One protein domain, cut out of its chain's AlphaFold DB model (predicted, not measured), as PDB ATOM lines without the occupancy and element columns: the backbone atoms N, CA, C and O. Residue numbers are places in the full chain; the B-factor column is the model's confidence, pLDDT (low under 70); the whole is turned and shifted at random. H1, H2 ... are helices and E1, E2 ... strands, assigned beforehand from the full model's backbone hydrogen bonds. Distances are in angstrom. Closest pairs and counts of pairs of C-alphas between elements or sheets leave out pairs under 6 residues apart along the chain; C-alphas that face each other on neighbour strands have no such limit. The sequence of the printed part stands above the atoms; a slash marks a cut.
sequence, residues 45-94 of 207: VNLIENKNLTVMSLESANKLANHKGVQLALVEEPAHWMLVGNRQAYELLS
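This is residues 45 to 94 of the 207 residues of a protein of Thrips palmi (UniProt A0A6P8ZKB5). A small, strongly twisted sheet of four strands has one helix, H1, packed over one face, and a long loop, residues 75 to 88, reaches from E3 round to E4. The sheet is built of two hairpins, E1 with E2 and E3 with E4, joined side by side through E1 and E4, and H1 links the one hairpin to the other. The printed part has 50 residues, with four named strands and one named helix in the order E1, E2, H1, E3, E4; the class is mixed, helices and strands. The sheet's order is E2, E1, E4, E3, with mixed directions. The whole is compact, with a radius of gyration of the C-alphas of 10.0 A, and spans 28 by 19 by 17 A, only just elongated.

E1, residues 45 to 49, and E2, residues 52 to 57, form a hairpin of antiparallel strands at 142 degrees between their directions, with N 47 and O 54 within hydrogen-bond range at 2.8 A. On its other side, E1 is the parallel neighbour of E4, residues 89 to 93, at 39 degrees, with N 48 and O 90 within range at 2.8 A. E4 and E3, residues 71 to 74, form an antiparallel hairpin at 151 degrees, with N 93 and O 71 within range at 2.8 A. E2 and E3 are the edge strands, and they are apart. H1, residues 58 to 68, is on the sheet, in two layers, a helix on one face of a sheet. The closest C-alphas of H1 and E3 are those of Ala 65 and Gln 71, 5.6 A apart; those of H1 and E1 are Val 45 and Leu 58, 5.9 A apart. E2, H1 and E3 make a split strand-helix-strand unit, two strands of one sheet that are not neighbours with a helix between them along the chain; E1 and E4 are between E2 and E3 in the sheet, and the unit's crossover is right-handed. In H1 every O i to N i+4 pair is within hydrogen-bond range.

E1 begins at C-alpha 45, (171.857, 117.262, 63.510), and is 12.6 A long from first to last C-alpha. E2 is 16.0 A long and H1, which begins at C-alpha 58, (171.631, 115.719, 69.218), is 15.3 A long. E3 is 10.0 A long. E4 is 12.7 A long and ends at C-alpha 93, (183.883, 107.706, 65.323).

The two C-alphas farthest apart are those of His 67 and His 80, at 28.8 A. The printed part has no cut. The link from E3 to E4 is long, with 14 residues, and the other links are tight. The mean pLDDT of the printed part is 85.1, and no printed residue is under 70.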
ATOM      1  N   VAL A  45     170.541 117.467  64.112       90.06
ATOM      2  CA  VAL A  45     171.857 117.262  63.510       90.06
ATOM      3  C   VAL A  45     171.766 116.255  62.368       90.06
ATOM      4  O   VAL A  45     170.860 115.418  62.332       90.06
ATOM      5  N   ASN A  46     172.713 116.338  61.436       90.25
ATOM      6  CA  ASN A  46     172.873 115.342  60.383       90.25
ATOM      7  C   ASN A  46     173.903 114.315  60.871       90.25
ATOM      8  O   ASN A  46     175.082 114.636  60.991       90.25
ATOM      9  N   LEU A  47     173.451 113.100  61.183       89.00
ATOM     10  CA  LEU A  47     174.305 111.988  61.584       89.00
ATOM     11  C   LEU A  47     174.728 111.173  60.363       89.00
ATOM     12  O   LEU A  47     173.892 110.783  59.547       89.00
ATOM     13  N   ILE A  48     176.018 110.874  60.272       87.69
ATOM     14  CA  ILE A  48     176.601 110.058  59.211       87.69
ATOM     15  C   ILE A  48     176.903 108.668  59.765       87.69
ATOM     16  O   ILE A  48     177.743 108.508  60.654       87.69
ATOM     17  N   GLU A  49     176.249 107.655  59.201       83.19
ATOM     18  CA  GLU A  49     176.502 106.248  59.504       83.19
ATOM     19  C   GLU A  49     176.825 105.489  58.216       83.19
ATOM     20  O   GLU A  49     175.956 105.318  57.368       83.19
ATOM     21  N   ASN A  50     178.061 105.005  58.052       77.94
ATOM     22  CA  ASN A  50     178.455 104.161  56.912       77.94
ATOM     23  C   ASN A  50     178.024 104.721  55.537       77.94
ATOM     24  O   ASN A  50     177.580 103.967  54.675       77.94
ATOM     25  N   LYS A  51     178.178 106.040  55.335       79.12
ATOM     26  CA  LYS A  51     177.767 106.813  54.138       79.12
ATOM     27  C   LYS A  51     176.265 107.107  54.011       79.12
ATOM     28  O   LYS A  51     175.881 107.814  53.086       79.12
ATOM     29  N   ASN A  52     175.435 106.648  54.943       84.12
ATOM     30  CA  ASN A  52     174.037 107.061  55.043       84.12
ATOM     31  C   ASN A  52     173.922 108.331  55.888       84.12
ATOM     32  O   ASN A  52     174.596 108.465  56.912       84.12
ATOM     33  N   LEU A  53     173.060 109.252  55.456       87.69
ATOM     34  CA  LEU A  53     172.794 110.507  56.149       87.69
ATOM     35  C   LEU A  53     171.421 110.450  56.814       87.69
ATOM     36  O   LEU A  53     170.397 110.367  56.138       87.69
ATOM     37  N   THR A  54     171.409 110.524  58.140       89.44
ATOM     38  CA  THR A  54     170.194 110.443  58.952       89.44
ATOM     39  C   THR A  54     170.034 111.727  59.752       89.44
ATOM     40  O   THR A  54     170.942 112.145  60.462       89.44
ATOM     41  N   VAL A  55     168.866 112.360  59.674       91.12
ATOM     42  CA  VAL A  55     168.560 113.547  60.483       91.12
ATOM     43  C   VAL A  55     167.976 113.101  61.818       91.12
ATOM     44  O   VAL A  55     166.946 112.431  61.843       91.12
ATOM     45  N   MET A  56     168.587 113.501  62.931       91.75
ATOM     46  CA  MET A  56     168.089 113.177  64.273       91.75
ATOM     47  C   MET A  56     168.420 114.268  65.289       91.75
ATOM     48  O   MET A  56     169.143 115.210  64.979       91.75
ATOM     49  N   SER A  57     167.874 114.179  66.501       92.88
ATOM     50  CA  SER A  57     168.238 115.107  67.571       92.88
ATOM     51  C   SER A  57     169.613 114.803  68.147       92.88
ATOM     52  O   SER A  57     170.045 113.649  68.178       92.88
ATOM     53  N   LEU A  58     170.298 115.844  68.622       91.31
ATOM     54  CA  LEU A  58     171.631 115.719  69.218       91.31
ATOM     55  C   LEU A  58     171.636 114.733  70.400       91.31
ATOM     56  O   LEU A  58     172.542 113.912  70.526       91.31
ATOM     57  N   GLU A  59     170.587 114.749  71.230       91.62
ATOM     58  CA  GLU A  59     170.434 113.794  72.334       91.62
ATOM     59  C   GLU A  59     170.316 112.347  71.845       91.62
ATOM     60  O   GLU A  59     170.923 111.443  72.421       91.62
ATOM     61  N   SER A  60     169.559 112.122  70.769       91.19
ATOM     62  CA  SER A  60     169.400 110.794  70.169       91.19
ATOM     63  C   SER A  60     170.712 110.297  69.564       91.19
ATOM     64  O   SER A  60     171.083 109.144  69.776       91.19
ATOM     65  N   ALA A  61     171.456 111.179  68.892       91.25
ATOM     66  CA  ALA A  61     172.773 110.868  68.345       91.25
ATOM     67  C   ALA A  61     173.769 110.464  69.445       91.25
ATOM     68  O   ALA A  61     174.465 109.460  69.304       91.25
ATOM     69  N   ASN A  62     173.783 111.174  70.579       92.19
ATOM     70  CA  ASN A  62     174.620 110.821  71.731       92.19
ATOM     71  C   ASN A  62     174.227 109.476  72.356       92.19
ATOM     72  O   ASN A  62     175.096 108.678  72.703       92.19
ATOM     73  N   LYS A  63     172.926 109.182  72.473       93.62
ATOM     74  CA  LYS A  63     172.452 107.873  72.956       93.62
ATOM     75  C   LYS A  63     172.891 106.740  72.030       93.62
ATOM     76  O   LYS A  63     173.353 105.714  72.521       93.62
ATOM     77  N   LEU A  64     172.795 106.934  70.714       89.94
ATOM     78  CA  LEU A  64     173.270 105.959  69.727       89.94
ATOM     79  C   LEU A  64     174.784 105.764  69.794       89.94
ATOM     80  O   LEU A  64     175.249 104.628  69.726       89.94
ATOM     81  N   ALA A  65     175.540 106.848  69.967       89.06
ATOM     82  CA  ALA A  65     176.986 106.796  70.135       89.06
ATOM     83  C   ALA A  65     177.366 105.966  71.376       89.06
ATOM     84  O   ALA A  65     178.118 104.999  71.267       89.06
ATOM     85  N   ASN A  66     176.737 106.251  72.520       89.94
ATOM     86  CA  ASN A  66     176.942 105.508  73.765       89.94
ATOM     87  C   ASN A  66     176.536 104.032  73.640       89.94
ATOM     88  O   ASN A  66     177.287 103.157  74.062       89.94
ATOM     89  N   HIS A  67     175.388 103.744  73.019       89.88
ATOM     90  CA  HIS A  67     174.917 102.373  72.795       89.88
ATOM     91  C   HIS A  67     175.881 101.568  71.911       89.88
ATOM     92  O   HIS A  67     176.097 100.382  72.137       89.88
ATOM     93  N   LYS A  68     176.477 102.211  70.902       86.06
ATOM     94  CA  LYS A  68     177.455 101.592  69.995       86.06
ATOM     95  C   LYS A  68     178.893 101.620  70.547       86.06
ATOM     96  O   LYS A  68     179.781 101.078  69.895       86.06
ATOM     97  N   GLY A  69     179.146 102.243  71.703       83.00
ATOM     98  CA  GLY A  69     180.494 102.408  72.267       83.00
ATOM     99  C   GLY A  69     181.420 103.286  71.411       83.00
ATOM    100  O   GLY A  69     182.635 103.088  71.396       83.00
ATOM    101  N   VAL A  70     180.852 104.227  70.658       86.88
ATOM    102  CA  VAL A  70     181.557 105.126  69.730       86.88
ATOM    103  C   VAL A  70     181.397 106.579  70.166       86.88
ATOM    104  O   VAL A  70     180.503 106.909  70.940       86.88
ATOM    105  N   GLN A  71     182.263 107.467  69.678       88.12
ATOM    106  CA  GLN A  71     182.198 108.894  69.997       88.12
ATOM    107  C   GLN A  71     181.535 109.671  68.862       88.12
ATOM    108  O   GLN A  71     181.796 109.415  67.689       88.12
ATOM    109  N   LEU A  72     180.689 110.637  69.213       89.25
ATOM    110  CA  LEU A  72     180.106 111.568  68.258       89.25
ATOM    111  C   LEU A  72     181.095 112.716  68.013       89.25
ATOM    112  O   LEU A  72     181.481 113.397  68.963       89.25
ATOM    113  N   ALA A  73     181.504 112.942  66.765       87.56
ATOM    114  CA  ALA A  73     182.415 114.031  66.416       87.56
ATOM    115  C   ALA A  73     181.839 114.945  65.340       87.56
ATOM    116  O   ALA A  73     181.189 114.486  64.402       87.56
ATOM    117  N   LEU A  74     182.111 116.240  65.489       88.31
ATOM    118  CA  LEU A  74     181.772 117.255  64.502       88.31
ATOM    119  C   LEU A  74     182.692 117.110  63.280       88.31
ATOM    120  O   LEU A  74     183.904 116.942  63.417       88.31
ATOM    121  N   VAL A  75     182.106 117.181  62.089       85.31
ATOM    122  CA  VAL A  75     182.828 117.215  60.816       85.31
ATOM    123  C   VAL A  75     183.113 118.676  60.470       85.31
ATOM    124  O   VAL A  75     182.177 119.440  60.243       85.31
ATOM    125  N   GLU A  76     184.391 119.060  60.448       82.56
ATOM    126  CA  GLU A  76     184.833 120.439  60.166       82.56
ATOM    127  C   GLU A  76     184.609 120.832  58.696       82.56
ATOM    128  O   GLU A  76     184.154 121.936  58.416       82.56
ATOM    129  N   GLU A  77     184.835 119.898  57.767       81.88
ATOM    130  CA  GLU A  77     184.660 120.101  56.322       81.88
ATOM    131  C   GLU A  77     183.648 119.094  55.745       81.88
ATOM    132  O   GLU A  77     184.024 118.081  55.143       81.88
ATOM    133  N   PRO A  78     182.338 119.298  55.968       78.88
ATOM    134  CA  PRO A  78     181.317 118.439  55.388       78.88
ATOM    135  C   PRO A  78     181.224 118.677  53.875       78.88
ATOM    136  O   PRO A  78     181.177 119.812  53.404       78.88
ATOM    137  N   ALA A  79     181.137 117.599  53.096       78.88
ATOM    138  CA  ALA A  79     180.861 117.703  51.668       78.88
ATOM    139  C   ALA A  79     179.470 118.318  51.422       78.88
ATOM    140  O   ALA A  79     178.570 118.205  52.253       78.88
ATOM    141  N   HIS A  80     179.258 118.916  50.246       75.56
ATOM    142  CA  HIS A  80     178.009 119.615  49.905       75.56
ATOM    143  C   HIS A  80     176.745 118.759  50.128       75.56
ATOM    144  O   HIS A  80     175.719 119.255  50.583       75.56
ATOM    145  N   TRP A  81     176.806 117.453  49.854       76.12
ATOM    146  CA  TRP A  81     175.680 116.530  50.055       76.12
ATOM    147  C   TRP A  81     175.350 116.261  51.537       76.12
ATOM    148  O   TRP A  81     174.293 115.717  51.844       76.12
ATOM    149  N   MET A  82     176.232 116.654  52.461       73.94
ATOM    150  CA  MET A  82     176.102 116.440  53.906       73.94
ATOM    151  C   MET A  82     175.432 117.626  54.618       73.94
ATOM    152  O   MET A  82     174.898 117.490  55.723       73.94
ATOM    153  N   LEU A  83     175.411 118.789  53.963       73.62
ATOM    154  CA  LEU A  83     174.841 120.041  54.457       73.62
ATOM    155  C   LEU A  83     173.346 120.153  54.126       73.62
ATOM    156  O   LEU A  83     172.873 121.143  53.570       73.62
ATOM    157  N   VAL A  84     172.563 119.133  54.480       74.38
ATOM    158  CA  VAL A  84     171.107 119.192  54.307       74.38
ATOM    159  C   VAL A  84     170.504 120.106  55.379       74.38
ATOM    160  O   VAL A  84     170.422 119.736  56.552       74.38
ATOM    161  N   GLY A  85     170.060 121.296  54.963       73.44
ATOM    162  CA  GLY A  85     169.208 122.187  55.758       73.44
ATOM    163  C   GLY A  85     169.911 123.038  56.820       73.44
ATOM    164  O   GLY A  85     169.335 123.218  57.890       73.44
ATOM    165  N   ASN A  86     171.119 123.555  56.549       74.62
ATOM    166  CA  ASN A  86     171.909 124.389  57.478       74.62
ATOM    167  C   ASN A  86     172.136 123.737  58.855       74.62
ATOM    168  O   ASN A  86     172.136 124.402  59.890       74.62
ATOM    169  N   ARG A  87     172.298 122.411  58.880       83.69
ATOM    170  CA  ARG A  87     172.555 121.638  60.101       83.69
ATOM    171  C   ARG A  87     174.009 121.220  60.172       83.69
ATOM    172  O   ARG A  87     174.671 121.042  59.152       83.69
ATOM    173  N   GLN A  88     174.476 121.015  61.396       86.00
ATOM    174  CA  GLN A  88     175.831 120.553  61.644       86.00
ATOM    175  C   GLN A  88     176.003 119.066  61.292       86.00
ATOM    176  O   GLN A  88     175.177 118.218  61.645       86.00
ATOM    177  N   ALA A  89     177.102 118.823  60.575       87.12
ATOM    178  CA  ALA A  89     177.763 117.565  60.239       87.12
ATOM    179  C   ALA A  89     178.256 116.749  61.444       87.12
ATOM    180  O   ALA A  89     179.267 117.156  62.004       87.12
ATOM    181  N   TYR A  90     177.649 115.623  61.832       88.69
ATOM    182  CA  TYR A  90     178.223 114.745  62.866       88.69
ATOM    183  C   TYR A  90     178.455 113.320  62.368       88.69
ATOM    184  O   TYR A  90     177.609 112.731  61.701       88.69
ATOM    185  N   GLU A  91     179.587 112.736  62.746       88.75
ATOM    186  CA  GLU A  91     179.972 111.374  62.380       88.75
ATOM    187  C   GLU A  91     180.248 110.527  63.622       88.75
ATOM    188  O   GLU A  91     180.834 110.999  64.603       88.75
ATOM    189  N   LEU A  92     179.838 109.258  63.572       86.50
ATOM    190  CA  LEU A  92     180.185 108.278  64.595       86.50
ATOM    191  C   LEU A  92     181.618 107.787  64.383       86.50
ATOM    192  O   LEU A  92     181.919 107.051  63.443       86.50
ATOM    193  N   LEU A  93     182.505 108.165  65.296       74.56
ATOM    194  CA  LEU A  93     183.883 107.706  65.323       74.56
ATOM    195  C   LEU A  93     184.005 106.451  66.175       74.56
ATOM    196  O   LEU A  93     183.929 106.496  67.404       74.56
ATOM    197  N   SER A  94     184.277 105.327  65.513       75.00
ATOM    198  CA  SER A  94     184.795 104.158  66.217       75.00
ATOM    199  C   SER A  94     186.167 104.501  66.819       75.00
ATOM    200  O   SER A  94     186.999 105.088  66.116       75.00
TER     201      SER A  94